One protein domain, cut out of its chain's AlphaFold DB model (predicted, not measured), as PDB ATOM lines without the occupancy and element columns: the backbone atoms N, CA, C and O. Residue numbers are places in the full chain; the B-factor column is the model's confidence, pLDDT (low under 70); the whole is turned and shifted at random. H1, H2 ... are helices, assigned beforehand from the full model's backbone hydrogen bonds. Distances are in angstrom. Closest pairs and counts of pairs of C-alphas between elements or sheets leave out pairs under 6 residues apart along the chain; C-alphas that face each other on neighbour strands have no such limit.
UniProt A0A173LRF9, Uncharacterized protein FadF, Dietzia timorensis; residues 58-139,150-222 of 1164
ATOM      1  N   GLU A  58     212.637 245.490 262.468       92.25
ATOM      2  CA  GLU A  58     213.550 244.492 263.044       92.25
ATOM      3  C   GLU A  58     213.625 243.214 262.200       92.25
ATOM      4  O   GLU A  58     214.716 242.670 262.024       92.25
ATOM      5  N   PHE A  59     212.509 242.791 261.601       90.62
ATOM      6  CA  PHE A  59     212.434 241.652 260.687       90.62
ATOM      7  C   PHE A  59     213.193 241.911 259.376       90.62
ATOM      8  O   PHE A  59     214.208 241.256 259.120       90.62
ATOM      9  N   ILE A  60     212.756 242.882 258.561       90.31
ATOM     10  CA  ILE A  60     213.276 243.072 257.194       90.31
ATOM     11  C   ILE A  60     214.710 243.605 257.210       90.31
ATOM     12  O   ILE A  60     215.564 243.080 256.496       90.31
ATOM     13  N   ALA A  61     214.998 244.625 258.028       89.38
ATOM     14  CA  ALA A  61     216.331 245.232 258.098       89.38
ATOM     15  C   ALA A  61     217.267 244.543 259.111       89.38
ATOM     16  O   ALA A  61     218.421 244.950 259.255       89.38
ATOM     17  N   HIS A  62     216.801 243.493 259.802       89.69
ATOM     18  CA  HIS A  62     217.618 242.628 260.662       89.69
ATOM     19  C   HIS A  62     218.415 243.371 261.756       89.69
ATOM     20  O   HIS A  62     219.471 242.912 262.197       89.69
ATOM     21  N   THR A  63     217.913 244.521 262.219       89.06
ATOM     22  CA  THR A  63     218.665 245.531 262.996       89.06
ATOM     23  C   THR A  63     219.309 244.994 264.280       89.06
ATOM     24  O   THR A  63     220.438 245.365 264.603       89.06
ATOM     25  N   ARG A  64     218.643 244.076 264.993       88.12
ATOM     26  CA  ARG A  64     219.195 243.405 266.186       88.12
ATOM     27  C   ARG A  64     220.199 242.307 265.806       88.12
ATOM     28  O   ARG A  64     221.264 242.188 266.413       88.12
ATOM     29  N   MET A  65     219.909 241.521 264.764       86.88
ATOM     30  CA  MET A  65     220.755 240.401 264.318       86.88
ATOM     31  C   MET A  65     222.063 240.852 263.652       86.88
ATOM     32  O   MET A  65     223.117 240.253 263.906       86.88
ATOM     33  N   ILE A  66     222.032 241.928 262.861       87.75
ATOM     34  CA  ILE A  66     223.176 242.467 262.106       87.75
ATOM     35  C   ILE A  66     224.305 243.003 263.006       87.75
ATOM     36  O   ILE A  66     225.435 243.156 262.540       87.75
ATOM     37  N   ARG A  67     224.047 243.196 264.312       84.62
ATOM     38  CA  ARG A  67     225.047 243.566 265.339       84.62
ATOM     39  C   ARG A  67     226.284 242.654 265.350       84.62
ATOM     40  O   ARG A  67     227.382 243.133 265.604       84.62
ATOM     41  N   ILE A  68     226.134 241.374 264.988       85.56
ATOM     42  CA  ILE A  68     227.261 240.491 264.636       85.56
ATOM     43  C   ILE A  68     227.245 240.324 263.114       85.56
ATOM     44  O   ILE A  68     226.613 239.406 262.593       85.56
ATOM     45  N   ARG A  69     227.911 241.237 262.392       87.19
ATOM     46  CA  ARG A  69     227.818 241.356 260.920       87.19
ATOM     47  C   ARG A  69     228.135 240.049 260.180       87.19
ATOM     48  O   ARG A  69     227.418 239.684 259.256       87.19
ATOM     49  N   SER A  70     229.146 239.313 260.644       86.69
ATOM     50  CA  SER A  70     229.579 238.016 260.096       86.69
ATOM     51  C   SER A  70     228.571 236.872 260.262       86.69
ATOM     52  O   SER A  70     228.726 235.842 259.617       86.69
ATOM     53  N   VAL A  71     227.542 237.038 261.099       91.31
ATOM     54  CA  VAL A  71     226.422 236.091 261.244       91.31
ATOM     55  C   VAL A  71     225.151 236.673 260.626       91.31
ATOM     56  O   VAL A  71     224.441 235.973 259.913       91.31
ATOM     57  N   GLY A  72     224.867 237.956 260.872       92.00
ATOM     58  CA  GLY A  72     223.616 238.603 260.478       92.00
ATOM     59  C   GLY A  72     223.373 238.651 258.968       92.00
ATOM     60  O   GLY A  72     222.234 238.472 258.557       92.00
ATOM     61  N   ILE A  73     224.418 238.825 258.147       93.25
ATOM     62  CA  ILE A  73     224.283 238.864 256.678       93.25
ATOM     63  C   ILE A  73     223.849 237.494 256.134       93.25
ATOM     64  O   ILE A  73     222.851 237.396 255.425       93.25
ATOM     65  N   PHE A  74     224.552 236.424 256.511       96.00
ATOM     66  CA  PHE A  74     224.232 235.068 256.055       96.00
ATOM     67  C   PHE A  74     222.937 234.529 256.681       96.00
ATOM     68  O   PHE A  74     222.200 233.797 256.027       96.00
ATOM     69  N   HIS A  75     222.606 234.948 257.908       95.00
ATOM     70  CA  HIS A  75     221.298 234.681 258.512       95.00
ATOM     71  C   HIS A  75     220.160 235.360 257.746       95.00
ATOM     72  O   HIS A  75     219.143 234.725 257.495       95.00
ATOM     73  N   TRP A  76     220.334 236.617 257.329       94.88
ATOM     74  CA  TRP A  76     219.349 237.325 256.509       94.88
ATOM     75  C   TRP A  76     219.155 236.642 255.148       94.88
ATOM     76  O   TRP A  76     218.017 236.412 254.751       94.88
ATOM     77  N   MET A  77     220.242 236.222 254.484       94.88
ATOM     78  CA  MET A  77     220.174 235.442 253.237       94.88
ATOM     79  C   MET A  77     219.374 234.145 253.412       94.88
ATOM     80  O   MET A  77     218.465 233.885 252.631       94.88
ATOM     81  N   VAL A  78     219.658 233.366 254.462       95.62
ATOM     82  CA  VAL A  78     218.917 232.131 254.774       95.62
ATOM     83  C   VAL A  78     217.463 232.406 255.156       95.62
ATOM     84  O   VAL A  78     216.585 231.648 254.765       95.62
ATOM     85  N   MET A  79     217.177 233.477 255.896       93.75
ATOM     86  CA  MET A  79     215.817 233.799 256.326       93.75
ATOM     87  C   MET A  79     214.940 234.259 255.152       93.75
ATOM     88  O   MET A  79     213.833 233.751 254.994       93.75
ATOM     89  N   ILE A  80     215.429 235.179 254.314       93.06
ATOM     90  CA  ILE A  80     214.734 235.596 253.085       93.06
ATOM     91  C   ILE A  80     214.594 234.398 252.137       93.06
ATOM     92  O   ILE A  80     213.502 234.147 251.629       93.06
ATOM     93  N   GLY A  81     215.672 233.626 251.976       93.31
ATOM     94  CA  GLY A  81     215.730 232.383 251.211       93.31
ATOM     95  C   GLY A  81     214.660 231.368 251.609       93.31
ATOM     96  O   GLY A  81     213.904 230.911 250.762       93.31
ATOM     97  N   PHE A  82     214.532 231.073 252.903       89.62
ATOM     98  CA  PHE A  82     213.547 230.130 253.438       89.62
ATOM     99  C   PHE A  82     212.108 230.664 253.344       89.62
ATOM    100  O   PHE A  82     211.215 229.958 252.875       89.62
ATOM    101  N   LEU A  83     211.866 231.918 253.748       89.88
ATOM    102  CA  LEU A  83     210.511 232.479 253.820       89.88
ATOM    103  C   LEU A  83     209.909 232.796 252.444       89.88
ATOM    104  O   LEU A  83     208.733 232.523 252.226       89.88
ATOM    105  N   LEU A  84     210.689 233.341 251.503       91.88
ATOM    106  CA  LEU A  84     210.218 233.552 250.126       91.88
ATOM    107  C   LEU A  84     210.349 232.278 249.283       91.88
ATOM    108  O   LEU A  84     209.515 232.030 248.412       91.88
ATOM    109  N   GLY A  85     211.333 231.425 249.585       91.94
ATOM    110  CA  GLY A  85     211.495 230.104 248.975       91.94
ATOM    111  C   GLY A  85     210.302 229.176 249.197       91.94
ATOM    112  O   GLY A  85     210.070 228.301 248.366       91.94
ATOM    113  N   ALA A  86     209.473 229.422 250.219       92.88
ATOM    114  CA  ALA A  86     208.176 228.767 250.394       92.88
ATOM    115  C   ALA A  86     207.278 228.870 249.141       92.88
ATOM    116  O   ALA A  86     206.582 227.913 248.810       92.88
ATOM    117  N   ILE A  87     207.337 229.972 248.382       93.38
ATOM    118  CA  ILE A  87     206.596 230.136 247.115       93.38
ATOM    119  C   ILE A  87     207.077 229.113 246.070       93.38
ATOM    120  O   ILE A  87     206.274 228.514 245.357       93.38
ATOM    121  N   VAL A  88     208.388 228.881 246.003       93.12
ATOM    122  CA  VAL A  88     209.029 227.917 245.092       93.12
ATOM    123  C   VAL A  88     208.935 226.480 245.633       93.12
ATOM    124  O   VAL A  88     209.099 225.512 244.894       93.12
ATOM    125  N   TRP A  89     208.693 226.303 246.933       95.19
ATOM    126  CA  TRP A  89     208.380 225.010 247.544       95.19
ATOM    127  C   TRP A  89     206.939 224.590 247.242       95.19
ATOM    128  O   TRP A  89     206.710 223.468 246.803       95.19
ATOM    129  N   PHE A  90     205.973 225.509 247.340       95.38
ATOM    130  CA  PHE A  90     204.608 225.249 246.876       95.38
ATOM    131  C   PHE A  90     204.536 225.019 245.351       95.38
ATOM    132  O   PHE A  90     203.711 224.227 244.901       95.38
ATOM    133  N   GLU A  91     205.435 225.611 244.553       95.25
ATOM    134  CA  GLU A  91     205.557 225.280 243.120       95.25
ATOM    135  C   GLU A  91     205.971 223.813 242.877       95.25
ATOM    136  O   GLU A  91     205.573 223.219 241.872       95.25
ATOM    137  N   ALA A  92     206.687 223.186 243.820       95.56
ATOM    138  CA  ALA A  92     207.136 221.798 243.694       95.56
ATOM    139  C   ALA A  92     205.966 220.801 243.619       95.56
ATOM    140  O   ALA A  92     206.073 219.786 242.927       95.56
ATOM    141  N   TYR A  93     204.809 221.107 244.225       95.31
ATOM    142  CA  TYR A  93     203.580 220.338 243.991       95.31
ATOM    143  C   TYR A  93     203.234 220.306 242.494       95.31
ATOM    144  O   TYR A  93     203.016 219.237 241.936       95.31
ATOM    145  N   ILE A  94     203.250 221.451 241.807       95.56
ATOM    146  CA  ILE A  94     202.948 221.536 240.369       95.56
ATOM    147  C   ILE A  94     203.988 220.739 239.559       95.56
ATOM    148  O   ILE A  94     203.627 219.978 238.660       95.56
ATOM    149  N   GLN A  95     205.268 220.866 239.916       95.19
ATOM    150  CA  GLN A  95     206.404 220.253 239.210       95.19
ATOM    151  C   GLN A  95     206.519 218.729 239.415       95.19
ATOM    152  O   GLN A  95     207.036 218.027 238.541       95.19
ATOM    153  N   THR A  96     205.995 218.179 240.519       95.25
ATOM    154  CA  THR A  96     205.898 216.715 240.694       95.25
ATOM    155  C   THR A  96     204.892 216.085 239.733       95.25
ATOM    156  O   THR A  96     205.210 215.050 239.156       95.25
ATOM    157  N   PHE A  97     203.738 216.719 239.480       94.69
ATOM    158  CA  PHE A  97     202.772 216.255 238.471       94.69
ATOM    159  C   PHE A  97     203.214 216.568 237.032       94.69
ATOM    160  O   PHE A  97     203.101 215.713 236.145       94.69
ATOM    161  N   ASN A  98     203.697 217.791 236.786       94.12
ATOM    162  CA  ASN A  98     204.069 218.293 235.465       94.12
ATOM    163  C   ASN A  98     205.395 219.089 235.510       94.12
ATOM    164  O   ASN A  98     205.372 220.280 235.822       94.12
ATOM    165  N   PRO A  99     206.545 218.482 235.163       92.62
ATOM    166  CA  PRO A  99     207.868 219.088 235.368       92.62
ATOM    167  C   PRO A  99     208.137 220.350 234.533       92.62
ATOM    168  O   PRO A  99     208.936 221.193 234.934       92.62
ATOM    169  N   HIS A 100     207.442 220.517 233.404       90.25
ATOM    170  CA  HIS A 100     207.507 221.731 232.579       90.25
ATOM    171  C   HIS A 100     206.731 222.912 233.179       90.25
ATOM    172  O   HIS A 100     206.997 224.074 232.866       90.25
ATOM    173  N   ALA A 101     205.745 222.638 234.034       90.88
ATOM    174  CA  ALA A 101     204.836 223.648 234.559       90.88
ATOM    175  C   ALA A 101     205.438 224.441 235.734       90.88
ATOM    176  O   ALA A 101     206.614 224.325 236.088       90.88
ATOM    177  N   GLY A 102     204.625 225.330 236.287       90.56
ATOM    178  CA  GLY A 102     204.950 226.213 237.397       90.56
ATOM    179  C   GLY A 102     203.752 227.107 237.705       90.56
ATOM    180  O   GLY A 102     202.644 226.856 237.222       90.56
ATOM    181  N   TRP A 103     203.966 228.162 238.479       93.81
ATOM    182  CA  TRP A 103     202.949 229.163 238.794       93.81
ATOM    183  C   TRP A 103     202.413 229.847 237.522       93.81
ATOM    184  O   TRP A 103     203.178 230.577 236.886       93.81
ATOM    185  N   PRO A 104     201.110 229.726 237.178       88.62
ATOM    186  CA  PRO A 104     200.596 230.088 235.847       88.62
ATOM    187  C   PRO A 104     200.816 231.543 235.399       88.62
ATOM    188  O   PRO A 104     200.761 231.829 234.205       88.62
ATOM    189  N   TRP A 105     201.058 232.465 236.335       86.88
ATOM    190  CA  TRP A 105     201.329 233.885 236.076       86.88
ATOM    191  C   TRP A 105     202.695 234.378 236.591       86.88
ATOM    192  O   TRP A 105     203.039 235.527 236.331       86.88
ATOM    193  N   LEU A 106     203.480 233.549 237.298       89.56
ATOM    194  CA  LEU A 106     204.823 233.922 237.785       89.56
ATOM    195  C   LEU A 106     205.946 233.221 237.013       89.56
ATOM    196  O   LEU A 106     206.962 233.854 236.735       89.56
ATOM    197  N   SER A 107     205.770 231.955 236.616       84.56
ATOM    198  CA  SER A 107     206.858 231.100 236.111       84.56
ATOM    199  C   SER A 107     207.470 231.538 234.773       84.56
ATOM    200  O   SER A 107     208.475 230.974 234.353       84.56
ATOM    201  N   ASN A 108     206.881 232.536 234.107       85.56
ATOM    202  CA  ASN A 108     207.363 233.117 232.849       85.56
ATOM    203  C   ASN A 108     207.913 234.550 233.025       85.56
ATOM    204  O   ASN A 108     208.290 235.194 232.049       85.56
ATOM    205  N   LEU A 109     207.936 235.088 234.251       92.00
ATOM    206  CA  LEU A 109     208.416 236.444 234.522       92.00
ATOM    207  C   LEU A 109     209.925 236.436 234.793       92.00
ATOM    208  O   LEU A 109     210.378 235.831 235.761       92.00
ATOM    209  N   ALA A 110     210.702 237.189 234.012       91.56
ATOM    210  CA  ALA A 110     212.154 237.315 234.203       91.56
ATOM    211  C   ALA A 110     212.547 237.745 235.636       91.56
ATOM    212  O   ALA A 110     213.536 237.266 236.187       91.56
ATOM    213  N   ILE A 111     211.738 238.598 236.281       93.25
ATOM    214  CA  ILE A 111     211.952 239.004 237.678       93.25
ATOM    215  C   ILE A 111     211.742 237.849 238.674       93.25
ATOM    216  O   ILE A 111     212.432 237.802 239.687       93.25
ATOM    217  N   TYR A 112     210.847 236.897 238.384       93.25
ATOM    218  CA  TYR A 112     210.644 235.708 239.218       93.25
ATOM    219  C   TYR A 112     211.835 234.751 239.100       93.25
ATOM    220  O   TYR A 112     212.395 234.365 240.121       93.25
ATOM    221  N   HIS A 113     212.295 234.476 237.873       92.75
ATOM    222  CA  HIS A 113     213.502 233.673 237.624       92.75
ATOM    223  C   HIS A 113     214.742 234.247 238.315       92.75
ATOM    224  O   HIS A 113     215.484 233.497 238.944       92.75
ATOM    225  N   PHE A 114     214.944 235.568 238.246       95.12
ATOM    226  CA  PHE A 114     216.046 236.255 238.928       95.12
ATOM    227  C   PHE A 114     215.940 236.189 240.459       95.12
ATOM    228  O   PHE A 114     216.951 236.028 241.140       95.12
ATOM    229  N   ILE A 115     214.728 236.300 241.013       94.06
ATOM    230  CA  ILE A 115     214.510 236.176 242.458       94.06
ATOM    231  C   ILE A 115     214.776 234.739 242.919       94.06
ATOM    232  O   ILE A 115     215.519 234.568 243.878       94.06
ATOM    233  N   ASP A 116     214.257 233.717 242.234       94.50
ATOM    234  CA  ASP A 116     214.510 232.306 242.574       94.50
ATOM    235  C   ASP A 116     216.012 231.958 242.523       94.50
ATOM    236  O   ASP A 116     216.548 231.350 243.448       94.50
ATOM    237  N   GLU A 117     216.736 232.468 241.519       95.38
ATOM    238  CA  GLU A 117     218.197 232.333 241.416       95.38
ATOM    239  C   GLU A 117     218.923 232.876 242.660       95.38
ATOM    240  O   GLU A 117     219.813 232.225 243.215       95.38
ATOM    241  N   LEU A 118     218.521 234.065 243.127       96.00
ATOM    242  CA  LEU A 118     219.079 234.703 244.319       96.00
ATOM    243  C   LEU A 118     218.649 234.012 245.619       96.00
ATOM    244  O   LEU A 118     219.451 233.950 246.552       96.00
ATOM    245  N   LEU A 119     217.423 233.486 245.698       95.81
ATOM    246  CA  LEU A 119     216.926 232.749 246.863       95.81
ATOM    247  C   LEU A 119     217.651 231.409 247.011       95.81
ATOM    248  O   LEU A 119     218.189 231.133 248.085       95.81
ATOM    249  N   GLY A 120     217.744 230.611 245.945       96.12
ATOM    250  CA  GLY A 120     218.455 229.331 245.949       96.12
ATOM    251  C   GLY A 120     219.939 229.502 246.276       96.12
ATOM    252  O   GLY A 120     220.434 228.942 247.259       96.12
ATOM    253  N   LEU A 121     220.647 230.348 245.518       96.38
ATOM    254  CA  LEU A 121     222.076 230.599 245.736       96.38
ATOM    255  C   LEU A 121     222.350 231.237 247.108       96.38
ATOM    256  O   LEU A 121     223.272 230.818 247.810       96.38
ATOM    257  N   GLY A 122     221.544 232.225 247.510       96.75
ATOM    258  CA  GLY A 122     221.664 232.907 248.799       96.75
ATOM    259  C   GLY A 122     221.430 231.974 249.987       96.75
ATOM    260  O   GLY A 122     222.181 232.033 250.962       96.75
ATOM    261  N   THR A 123     220.459 231.060 249.885       97.62
ATOM    262  CA  THR A 123     220.209 230.029 250.906       97.62
ATOM    263  C   THR A 123     221.403 229.090 251.031       97.62
ATOM    264  O   THR A 123     221.914 228.912 252.135       97.62
ATOM    265  N   VAL A 124     221.892 228.531 249.916       98.06
ATOM    266  CA  VAL A 124     223.001 227.558 249.917       98.06
ATOM    267  C   VAL A 124     224.300 228.188 250.426       98.06
ATOM    268  O   VAL A 124     224.940 227.638 251.322       98.06
ATOM    269  N   VAL A 125     224.685 229.367 249.927       97.62
ATOM    270  CA  VAL A 125     225.892 230.069 250.399       97.62
ATOM    271  C   VAL A 125     225.741 230.486 251.864       97.62
ATOM    272  O   VAL A 125     226.659 230.285 252.661       97.62
ATOM    273  N   GLY A 126     224.577 231.020 252.245       97.50
ATOM    274  CA  GLY A 126     224.302 231.452 253.612       97.50
ATOM    275  C   GLY A 126     224.364 230.308 254.622       97.50
ATOM    276  O   GLY A 126     225.058 230.428 255.636       97.50
ATOM    277  N   ILE A 127     223.708 229.178 254.345       97.75
ATOM    278  CA  ILE A 127     223.668 228.050 255.282       97.75
ATOM    279  C   ILE A 127     225.028 227.360 255.399       97.75
ATOM    280  O   ILE A 127     225.437 227.050 256.513       97.75
ATOM    281  N   LEU A 128     225.791 227.216 254.309       97.94
ATOM    282  CA  LEU A 128     227.147 226.652 254.360       97.94
ATOM    283  C   LEU A 128     228.093 227.501 255.224       97.94
ATOM    284  O   LEU A 128     228.878 226.952 256.003       97.94
ATOM    285  N   VAL A 129     227.993 228.834 255.160       97.38
ATOM    286  CA  VAL A 129     228.770 229.726 256.038       97.38
ATOM    287  C   VAL A 129     228.297 229.632 257.492       97.38
ATOM    288  O   VAL A 129     229.134 229.572 258.396       97.38
ATOM    289  N   LEU A 130     226.987 229.565 257.751       95.81
ATOM    290  CA  LEU A 130     226.451 229.414 259.111       95.81
ATOM    291  C   LEU A 130     226.825 228.065 259.746       95.81
ATOM    292  O   LEU A 130     227.258 228.057 260.900       95.81
ATOM    293  N   ILE A 131     226.774 226.965 258.988       96.31
ATOM    294  CA  ILE A 131     227.291 225.645 259.382       96.31
ATOM    295  C   ILE A 131     228.780 225.760 259.724       96.31
ATOM    296  O   ILE A 131     229.197 225.353 260.806       96.31
ATOM    297  N   GLY A 132     229.592 226.380 258.859       94.62
ATOM    298  CA  GLY A 132     231.019 226.608 259.122       94.62
ATOM    299  C   GLY A 132     231.274 227.405 260.410       94.62
ATOM    300  O   GLY A 132     232.149 227.051 261.206       94.62
ATOM    301  N   ILE A 133     230.466 228.435 260.672       92.62
ATOM    302  CA  ILE A 133     230.506 229.214 261.917       92.62
ATOM    303  C   ILE A 133     230.088 228.354 263.117       92.62
ATOM    304  O   ILE A 133     230.759 228.427 264.150       92.62
ATOM    305  N   ARG A 134     229.050 227.511 263.020       92.56
ATOM    306  CA  ARG A 134     228.683 226.583 264.105       92.56
ATOM    307  C   ARG A 134     229.802 225.590 264.374       92.56
ATOM    308  O   ARG A 134     230.206 225.460 265.520       92.56
ATOM    309  N   GLN A 135     230.378 224.976 263.343       92.25
ATOM    310  CA  GLN A 135     231.464 224.006 263.501       92.25
ATOM    311  C   GLN A 135     232.773 224.622 264.013       92.25
ATOM    312  O   GLN A 135     233.594 223.900 264.579       92.25
ATOM    313  N   LYS A 136     232.985 225.940 263.872       89.44
ATOM    314  CA  LYS A 136     234.071 226.659 264.565       89.44
ATOM    315  C   LYS A 136     233.765 226.908 266.049       89.44
ATOM    316  O   LYS A 136     234.686 226.917 266.852       89.44
ATOM    317  N   ASN A 137     232.495 227.100 266.408       87.88
ATOM    318  CA  ASN A 137     232.030 227.345 267.780       87.88
ATOM    319  C   ASN A 137     231.435 226.080 268.440       87.88
ATOM    320  O   ASN A 137     230.672 226.186 269.398       87.88
ATOM    321  N   ASN A 138     231.715 224.887 267.915       86.62
ATOM    322  CA  ASN A 138     231.158 223.638 268.428       86.62
ATOM    323  C   ASN A 138     231.750 223.367 269.831       86.62
ATOM    324  O   ASN A 138     232.978 223.387 269.948       86.62
ATOM    325  N   PRO A 139     230.928 223.143 270.881       83.38
ATOM    326  CA  PRO A 139     231.424 222.941 272.248       83.38
ATOM    327  C   PRO A 139     232.442 221.796 272.351       83.38
ATOM    328  O   PRO A 139     233.391 221.887 273.118       83.38
ATOM    329  N   GLY A 150     225.078 223.590 275.875       90.75
ATOM    330  CA  GLY A 150     223.680 223.373 276.270       90.75
ATOM    331  C   GLY A 150     222.620 223.878 275.275       90.75
ATOM    332  O   GLY A 150     221.530 224.229 275.695       90.75
ATOM    333  N   SER A 151     222.930 224.005 273.979       92.94
ATOM    334  CA  SER A 151     221.906 224.124 272.916       92.94
ATOM    335  C   SER A 151     221.599 222.744 272.315       92.94
ATOM    336  O   SER A 151     222.509 221.911 272.241       92.94
ATOM    337  N   ASP A 152     220.389 222.506 271.797       92.75
ATOM    338  CA  ASP A 152     220.073 221.266 271.073       92.75
ATOM    339  C   ASP A 152     220.787 221.239 269.708       92.75
ATOM    340  O   ASP A 152     220.362 221.807 268.693       92.75
ATOM    341  N   MET A 153     221.917 220.534 269.688       92.00
ATOM    342  CA  MET A 153     222.725 220.326 268.492       92.00
ATOM    343  C   MET A 153     222.080 219.346 267.497       92.00
ATOM    344  O   MET A 153     222.391 219.424 266.308       92.00
ATOM    345  N   ARG A 154     221.170 218.456 267.924       93.81
ATOM    346  CA  ARG A 154     220.416 217.558 267.026       93.81
ATOM    347  C   ARG A 154     219.382 218.364 266.245       93.81
ATOM    348  O   ARG A 154     219.384 218.306 265.015       93.81
ATOM    349  N   ALA A 155     218.587 219.179 266.940       95.25
ATOM    350  CA  ALA A 155     217.657 220.127 266.331       95.25
ATOM    351  C   ALA A 155     218.383 221.079 265.370       95.25
ATOM    352  O   ALA A 155     217.957 221.272 264.231       95.25
ATOM    353  N   ALA A 156     219.525 221.630 265.795       94.69
ATOM    354  CA  ALA A 156     220.331 222.521 264.967       94.69
ATOM    355  C   ALA A 156     220.835 221.861 263.673       94.69
ATOM    356  O   ALA A 156     220.716 222.466 262.608       94.69
ATOM    357  N   TYR A 157     221.370 220.636 263.737       95.56
ATOM    358  CA  TYR A 157     221.867 219.936 262.548       95.56
ATOM    359  C   TYR A 157     220.748 219.434 261.635       95.56
ATOM    360  O   TYR A 157     220.906 219.496 260.417       95.56
ATOM    361  N   PHE A 158     219.606 219.007 262.183       97.00
ATOM    362  CA  PHE A 158     218.412 218.715 261.384       97.00
ATOM    363  C   PHE A 158     217.963 219.956 260.598       97.00
ATOM    364  O   PHE A 158     217.789 219.901 259.380       97.00
ATOM    365  N   VAL A 159     217.856 221.098 261.284       96.12
ATOM    366  CA  VAL A 159     217.484 222.384 260.682       96.12
ATOM    367  C   VAL A 159     218.482 222.815 259.602       96.12
ATOM    368  O   VAL A 159     218.071 223.265 258.535       96.12
ATOM    369  N   GLU A 160     219.786 222.670 259.845       96.75
ATOM    370  CA  GLU A 160     220.835 223.020 258.877       96.75
ATOM    371  C   GLU A 160     220.847 222.090 257.653       96.75
ATOM    372  O   GLU A 160     221.038 222.569 256.534       96.75
ATOM    373  N   ALA A 161     220.571 220.796 257.836       97.19
ATOM    374  CA  ALA A 161     220.452 219.832 256.744       97.19
ATOM    375  C   ALA A 161     219.228 220.102 255.855       97.19
ATOM    376  O   ALA A 161     219.367 220.113 254.633       97.19
ATOM    377  N   VAL A 162     218.052 220.375 256.441       96.38
ATOM    378  CA  VAL A 162     216.846 220.712 255.661       96.38
ATOM    379  C   VAL A 162     217.038 222.019 254.897       96.38
ATOM    380  O   VAL A 162     216.793 222.047 253.700       96.38
ATOM    381  N   VAL A 163     217.530 223.088 255.532       96.62
ATOM    382  CA  VAL A 163     217.729 224.381 254.844       96.62
ATOM    383  C   VAL A 163     218.722 224.263 253.678       96.62
ATOM    384  O   VAL A 163     218.515 224.882 252.633       96.62
ATOM    385  N   LEU A 164     219.770 223.443 253.815       97.50
ATOM    386  CA  LEU A 164     220.681 223.139 252.709       97.50
ATOM    387  C   LEU A 164     219.988 222.341 251.594       97.50
ATOM    388  O   LEU A 164     220.166 222.670 250.422       97.50
ATOM    389  N   LEU A 165     219.187 221.331 251.938       96.75
ATOM    390  CA  LEU A 165     218.460 220.507 250.969       96.75
ATOM    391  C   LEU A 165     217.378 221.300 250.217       96.75
ATOM    392  O   LEU A 165     217.266 221.148 249.005       96.75
ATOM    393  N   GLU A 166     216.660 222.206 250.884       96.25
ATOM    394  CA  GLU A 166     215.694 223.118 250.255       96.25
ATOM    395  C   GLU A 166     216.370 224.101 249.291       96.25
ATOM    396  O   GLU A 166     215.925 224.260 248.152       96.25
ATOM    397  N   GLY A 167     217.478 224.726 249.710       96.81
ATOM    398  CA  GLY A 167     218.245 225.643 248.861       96.81
ATOM    399  C   GLY A 167     218.835 224.949 247.629       96.81
ATOM    400  O   GLY A 167     218.751 225.473 246.518       96.81
ATOM    401  N   LEU A 168     219.372 223.735 247.796       97.25
ATOM    402  CA  LEU A 168     219.802 222.892 246.676       97.25
ATOM    403  C   LEU A 168     218.607 222.460 245.811       97.25
ATOM    404  O   LEU A 168     218.721 222.445 244.590       97.25
ATOM    405  N   GLY A 169     217.456 222.167 246.418       96.38
ATOM    406  CA  GLY A 169     216.214 221.822 245.729       96.38
ATOM    407  C   GLY A 169     215.708 222.938 244.814       96.38
ATOM    408  O   GLY A 169     215.299 222.652 243.694       96.38
ATOM    409  N   MET A 170     215.786 224.207 245.231       95.88
ATOM    410  CA  MET A 170     215.511 225.362 244.355       95.88
ATOM    411  C   MET A 170     216.431 225.341 243.123       95.88
ATOM    412  O   MET A 170     215.953 225.283 241.990       95.88
ATOM    413  N   VAL A 171     217.748 225.272 243.348       97.00
ATOM    414  CA  VAL A 171     218.770 225.285 242.286       97.00
ATOM    415  C   VAL A 171     218.610 224.110 241.310       97.00
ATOM    416  O   VAL A 171     218.627 224.319 240.098       97.00
ATOM    417  N   PHE A 172     218.429 222.880 241.801       97.06
ATOM    418  CA  PHE A 172     218.330 221.688 240.950       97.06
ATOM    419  C   PHE A 172     216.993 221.569 240.214       97.06
ATOM    420  O   PHE A 172     216.994 221.151 239.056       97.06
ATOM    421  N   VAL A 173     215.866 221.964 240.820       96.62
ATOM    422  CA  VAL A 173     214.569 221.977 240.120       96.62
ATOM    423  C   VAL A 173     214.577 223.013 238.997       96.62
ATOM    424  O   VAL A 173     214.234 222.667 237.864       96.62
ATOM    425  N   LYS A 174     215.050 224.243 239.256       95.62
ATOM    426  CA  LYS A 174     215.165 225.279 238.218       95.62
ATOM    427  C   LYS A 174     216.136 224.861 237.109       95.62
ATOM    428  O   LYS A 174     215.767 224.899 235.938       95.62
ATOM    429  N   ALA A 175     217.338 224.389 237.449       96.38
ATOM    430  CA  ALA A 175     218.318 223.935 236.456       96.38
ATOM    431  C   ALA A 175     217.826 222.730 235.632       96.38
ATOM    432  O   ALA A 175     218.087 222.661 234.433       96.38
ATOM    433  N   GLY A 176     217.083 221.801 236.241       95.75
ATOM    434  CA  GLY A 176     216.459 220.686 235.528       95.75
ATOM    435  C   GLY A 176     215.338 221.136 234.583       95.75
ATOM    436  O   GLY A 176     215.255 220.660 233.455       95.75
ATOM    437  N   LYS A 177     214.508 222.103 234.984       94.38
ATOM    438  CA  LYS A 177     213.498 222.692 234.092       94.38
ATOM    439  C   LYS A 177     214.138 223.438 232.912       94.38
ATOM    440  O   LYS A 177     213.711 223.263 231.774       94.38
ATOM    441  N   LEU A 178     215.216 224.182 233.161       94.44
ATOM    442  CA  LEU A 178     216.009 224.829 232.111       94.44
ATOM    443  C   LEU A 178     216.681 223.819 231.157       94.44
ATOM    444  O   LEU A 178     216.980 224.192 230.024       94.44
ATOM    445  N   SER A 179     216.929 222.563 231.566       95.12
ATOM    446  CA  SER A 179     217.497 221.538 230.668       95.12
ATOM    447  C   SER A 179     216.437 220.935 229.741       95.12
ATOM    448  O   SER A 179     216.742 220.644 228.586       95.12
ATOM    449  N   LEU A 180     215.180 220.836 230.196       93.81
ATOM    450  CA  LEU A 180     214.033 220.509 229.338       93.81
ATOM    451  C   LEU A 180     213.830 221.585 228.263       93.81
ATOM    452  O   LEU A 180     213.826 221.267 227.077       93.81
ATOM    453  N   GLN A 181     213.781 222.857 228.663       91.06
ATOM    454  CA  GLN A 181     213.636 223.988 227.736       91.06
ATOM    455  C   GLN A 181     214.785 224.046 226.711       91.06
ATOM    456  O   GLN A 181     214.547 224.236 225.519       91.06
ATOM    457  N   ALA A 182     216.024 223.777 227.137       89.38
ATOM    458  CA  ALA A 182     217.173 223.688 226.231       89.38
ATOM    459  C   ALA A 182     217.070 222.547 225.194       89.38
ATOM    460  O   ALA A 182     217.622 222.672 224.102       89.38
ATOM    461  N   ALA A 183     216.355 221.457 225.496       89.25
ATOM    462  CA  ALA A 183     216.077 220.383 224.537       89.25
ATOM    463  C   ALA A 183     214.901 220.699 223.593       89.25
ATOM    464  O   ALA A 183     214.864 220.182 222.477       89.25
ATOM    465  N   GLU A 184     213.976 221.566 224.009       88.88
ATOM    466  CA  GLU A 184     212.888 222.091 223.168       88.88
ATOM    467  C   GLU A 184     213.352 223.228 222.232       88.88
ATOM    468  O   GLU A 184     212.659 223.567 221.273       88.88
ATOM    469  N   GLY A 185     214.564 223.755 222.452       85.44
ATOM    470  CA  GLY A 185     215.232 224.748 221.602       85.44
ATOM    471  C   GLY A 185     215.336 226.148 222.213       85.44
ATOM    472  O   GLY A 185     215.966 227.020 221.611       85.44
ATOM    473  N   ASP A 186     214.775 226.360 223.404       85.56
ATOM    474  CA  ASP A 186     214.890 227.615 224.150       85.56
ATOM    475  C   ASP A 186     216.303 227.815 224.725       85.56
ATOM    476  O   ASP A 186     217.121 226.895 224.826       85.56
ATOM    477  N   HIS A 187     216.622 229.052 225.111       84.12
ATOM    478  CA  HIS A 187     217.912 229.416 225.699       84.12
ATOM    479  C   HIS A 187     217.709 230.167 227.015       84.12
ATOM    480  O   HIS A 187     217.014 231.184 227.054       84.12
ATOM    481  N   PHE A 188     218.363 229.694 228.081       89.38
ATOM    482  CA  PHE A 188     218.344 230.351 229.390       89.38
ATOM    483  C   PHE A 188     218.907 231.778 229.314       89.38
ATOM    484  O   PHE A 188     219.757 232.100 228.474       89.38
ATOM    485  N   HIS A 189     218.463 232.659 230.206       90.81
ATOM    486  CA  HIS A 189     218.850 234.063 230.177       90.81
ATOM    487  C   HIS A 189     219.938 234.344 231.214       90.81
ATOM    488  O   HIS A 189     219.702 234.322 232.417       90.81
ATOM    489  N   TRP A 190     221.142 234.718 230.765       91.75
ATOM    490  CA  TRP A 190     222.266 235.017 231.673       91.75
ATOM    491  C   TRP A 190     221.976 236.154 232.679       91.75
ATOM    492  O   TRP A 190     222.637 236.265 233.706       91.75
ATOM    493  N   ALA A 191     220.978 237.001 232.411       92.06
ATOM    494  CA  ALA A 191     220.528 238.035 233.342       92.06
ATOM    495  C   ALA A 191     219.713 237.491 234.537       92.06
ATOM    496  O   ALA A 191     219.596 238.189 235.541       92.06
ATOM    497  N   THR A 192     219.151 236.281 234.438       93.31
ATOM    498  CA  THR A 192     218.250 235.682 235.440       93.31
ATOM    499  C   THR A 192     218.712 234.312 235.941       93.31
ATOM    500  O   THR A 192     218.345 233.931 237.046       93.31
ATOM    501  N   ASP A 193     219.531 233.592 235.167       94.06
ATOM    502  CA  ASP A 193     219.820 232.157 235.336       94.06
ATOM    503  C   ASP A 193     221.341 231.882 235.346       94.06
ATOM    504  O   ASP A 193     221.841 230.946 234.724       94.06
ATOM    505  N   PHE A 194     222.116 232.764 235.981       95.31
ATOM    506  CA  PHE A 194     223.582 232.810 235.868       95.31
ATOM    507  C   PHE A 194     224.336 231.660 236.572       95.31
ATOM    508  O   PHE A 194     225.542 231.515 236.361       95.31
ATOM    509  N   VAL A 195     223.660 230.829 237.371       95.94
ATOM    510  CA  VAL A 195     224.167 229.563 237.937       95.94
ATOM    511  C   VAL A 195     223.347 228.372 237.433       95.94
ATOM    512  O   VAL A 195     223.926 227.376 236.993       95.94
ATOM    513  N   THR A 196     222.015 228.461 237.455       96.69
ATOM    514  CA  THR A 196     221.118 227.359 237.058       96.69
ATOM    515  C   THR A 196     221.121 227.099 235.554       96.69
ATOM    516  O   THR A 196     221.007 225.946 235.147       96.69
ATOM    517  N   GLY A 197     221.341 228.122 234.727       95.50
ATOM    518  CA  GLY A 197     221.515 228.001 233.281       95.50
ATOM    519  C   GLY A 197     222.780 227.233 232.883       95.50
ATOM    520  O   GLY A 197     222.676 226.211 232.209       95.50
ATOM    521  N   PRO A 198     223.984 227.623 233.349       95.31
ATOM    522  CA  PRO A 198     225.195 226.816 233.174       95.31
ATOM    523  C   PRO A 198     225.064 225.382 233.704       95.31
ATOM    524  O   PRO A 198     225.583 224.453 233.087       95.31
ATOM    525  N   LEU A 199     224.349 225.187 234.819       94.88
ATOM    526  CA  LEU A 199     224.076 223.862 235.376       94.88
ATOM    527  C   LEU A 199     223.114 223.043 234.492       94.88
ATOM    528  O   LEU A 199     223.305 221.834 234.355       94.88
ATOM    529  N   SER A 200     222.138 223.679 233.834       95.75
ATOM    530  CA  SER A 200     221.189 223.003 232.937       95.75
ATOM    531  C   SER A 200     221.864 222.351 231.733       95.75
ATOM    532  O   SER A 200     221.410 221.311 231.272       95.75
ATOM    533  N   GLN A 201     222.994 222.901 231.275       92.81
ATOM    534  CA  GLN A 201     223.795 222.344 230.174       92.81
ATOM    535  C   GLN A 201     224.570 221.069 230.559       92.81
ATOM    536  O   GLN A 201     225.127 220.398 229.692       92.81
ATOM    537  N   ILE A 202     224.643 220.749 231.856       93.75
ATOM    538  CA  ILE A 202     225.317 219.560 232.406       93.75
ATOM    539  C   ILE A 202     224.282 218.492 232.807       93.75
ATOM    540  O   ILE A 202     224.589 217.299 232.829       93.75
ATOM    541  N   LEU A 203     223.050 218.908 233.116       94.12
ATOM    542  CA  LEU A 203     221.945 218.021 233.469       94.12
ATOM    543  C   LEU A 203     221.259 217.445 232.212       94.12
ATOM    544  O   LEU A 203     221.029 218.173 231.249       94.12
ATOM    545  N   PRO A 204     220.859 216.160 232.207       93.75
ATOM    546  CA  PRO A 204     220.090 215.599 231.101       93.75
ATOM    547  C   PRO A 204     218.675 216.193 231.061       93.75
ATOM    548  O   PRO A 204     218.029 216.359 232.097       93.75
ATOM    549  N   ALA A 205     218.159 216.458 229.862       93.50
ATOM    550  CA  ALA A 205     216.756 216.805 229.652       93.50
ATOM    551  C   ALA A 205     215.871 215.577 229.938       93.50
ATOM    552  O   ALA A 205     215.772 214.662 229.119       93.50
ATOM    553  N   ASN A 206     215.287 215.508 231.136       94.00
ATOM    554  CA  ASN A 206     214.533 214.342 231.597       94.00
ATOM    555  C   ASN A 206     213.396 214.751 232.551       94.00
ATOM    556  O   ASN A 206     213.648 215.171 233.681       94.00
ATOM    557  N   GLU A 207     212.144 214.578 232.111       93.12
ATOM    558  CA  GLU A 207     210.940 214.900 232.896       93.12
ATOM    559  C   GLU A 207     210.939 214.229 234.279       93.12
ATOM    560  O   GLU A 207     210.643 214.871 235.287       93.12
ATOM    561  N   LEU A 208     211.327 212.951 234.343       94.12
ATOM    562  CA  LEU A 208     211.338 212.186 235.587       94.12
ATOM    563  C   LEU A 208     212.386 212.719 236.572       94.12
ATOM    564  O   LEU A 208     212.128 212.742 237.770       94.12
ATOM    565  N   MET A 209     213.538 213.193 236.088       94.88
ATOM    566  CA  MET A 209     214.559 213.815 236.938       94.88
ATOM    567  C   MET A 209     214.024 215.093 237.596       94.88
ATOM    568  O   MET A 209     214.192 215.272 238.800       94.88
ATOM    569  N   VAL A 210     213.342 215.955 236.834       95.75
ATOM    570  CA  VAL A 210     212.778 217.211 237.358       95.75
ATOM    571  C   VAL A 210     211.672 216.933 238.378       95.75
ATOM    572  O   VAL A 210     211.699 217.504 239.467       95.75
ATOM    573  N   SER A 211     210.754 216.001 238.095       95.56
ATOM    574  CA  SER A 211     209.723 215.608 239.065       95.56
ATOM    575  C   SER A 211     210.293 214.884 240.294       95.56
ATOM    576  O   SER A 211     209.731 215.025 241.376       95.56
ATOM    577  N   ILE A 212     211.423 214.171 240.186       95.31
ATOM    578  CA  ILE A 212     212.143 213.608 241.344       95.31
ATOM    579  C   ILE A 212     212.811 214.709 242.174       95.31
ATOM    580  O   ILE A 212     212.672 214.694 243.394       95.31
ATOM    581  N   PHE A 213     213.488 215.688 241.564       96.88
ATOM    582  CA  PHE A 213     214.052 216.828 242.301       96.88
ATOM    583  C   PHE A 213     212.955 217.635 243.012       96.88
ATOM    584  O   PHE A 213     213.113 217.988 244.181       96.88
ATOM    585  N   ALA A 214     211.818 217.855 242.343       96.75
ATOM    586  CA  ALA A 214     210.650 218.495 242.937       96.75
ATOM    587  C   ALA A 214     210.079 217.665 244.096       96.75
ATOM    588  O   ALA A 214     209.772 218.229 245.142       96.75
ATOM    589  N   LEU A 215     210.001 216.335 243.967       96.00
ATOM    590  CA  LEU A 215     209.518 215.465 245.041       96.00
ATOM    591  C   LEU A 215     210.479 215.429 246.235       96.00
ATOM    592  O   LEU A 215     210.016 215.456 247.368       96.00
ATOM    593  N   ILE A 216     211.796 215.400 246.012       96.19
ATOM    594  CA  ILE A 216     212.796 215.433 247.094       96.19
ATOM    595  C   ILE A 216     212.643 216.724 247.907       96.19
ATOM    596  O   ILE A 216     212.516 216.646 249.125       96.19
ATOM    597  N   LYS A 217     212.573 217.878 247.229       96.00
ATOM    598  CA  LYS A 217     212.324 219.199 247.833       96.00
ATOM    599  C   LYS A 217     210.976 219.256 248.568       96.00
ATOM    600  O   LYS A 217     210.868 219.755 249.682       96.00
ATOM    601  N   LEU A 218     209.926 218.701 247.968       96.44
ATOM    602  CA  LEU A 218     208.607 218.643 248.591       96.44
ATOM    603  C   LEU A 218     208.655 217.815 249.888       96.44
ATOM    604  O   LEU A 218     208.219 218.284 250.939       96.44
ATOM    605  N   LEU A 219     209.240 216.615 249.835       95.88
ATOM    606  CA  LEU A 219     209.334 215.690 250.965       95.88
ATOM    607  C   LEU A 219     210.283 216.170 252.072       95.88
ATOM    608  O   LEU A 219     209.990 215.896 253.234       95.88
ATOM    609  N   SER A 220     211.356 216.915 251.783       95.88
ATOM    610  CA  SER A 220     212.185 217.527 252.836       95.88
ATOM    611  C   SER A 220     211.392 218.534 253.672       95.88
ATOM    612  O   SER A 220     211.449 218.480 254.904       95.88
ATOM    613  N   GLY A 221     210.553 219.350 253.032       95.12
ATOM    614  CA  GLY A 221     209.583 220.203 253.723       95.12
ATOM    615  C   GLY A 221     208.506 219.421 254.489       95.12
ATOM    616  O   GLY A 221     208.141 219.818 255.594       95.12
ATOM    617  N   MET A 222     208.039 218.271 253.985       96.06
ATOM    618  CA  MET A 222     207.088 217.419 254.727       96.06
ATOM    619  C   MET A 222     207.713 216.802 255.985       96.06
ATOM    620  O   MET A 222     207.108 216.826 257.059       96.06
TER     621      MET A 222
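What this domain is: This is residues 58 to 139 and 150 to 222 of the 1164 residues of the protein "Uncharacterized protein FadF" of Dietzia timorensis (UniProt A0A173LRF9). The long helix H3 is the middle of a row of three helices, between H2 and H5; kinked H1 crosses the row, and little H4 packs on H3. The 155 printed residues have five named helices, H1 to H5 in chain order, and no named strand: all helix. The whole is compact, radius of gyration of the C-alphas 16.4 A, yet elongated, 53 by 29 by 26 A.

How they stand to each other: Start at H3, residues 153 to 184, the hub. It touches H2, residues 110 to 136, at a shallow tilt of 31 degrees, closest C-alphas Gly 167 and Gly 120, 4.7 A. It touches H5, residues 207 to 222, closest C-alphas Gly 169 and Lys 217, 5.1 A. H1, residues 69 to 97, touches H2 at a steep tilt of 52 degrees, closest C-alphas Phe 74 and Gly 126, 4.4 A. H4, residues 196 to 200, touches H3. Every O i to N i+4 pair is within hydrogen-bond range in H2 to H5; in H1, 18 of 25.

Where its parts are: Find C-alpha 69 at (227.818, 241.356, 260.920); H1 runs 42.0 A. H3 runs 46.4 A. H5 ends at (207.088, 217.419, 254.727).

The domain as a whole: Residues 140 to 149 are cut out, C-alphas 139 and 150 8.7 A apart. No printed residue is under 70.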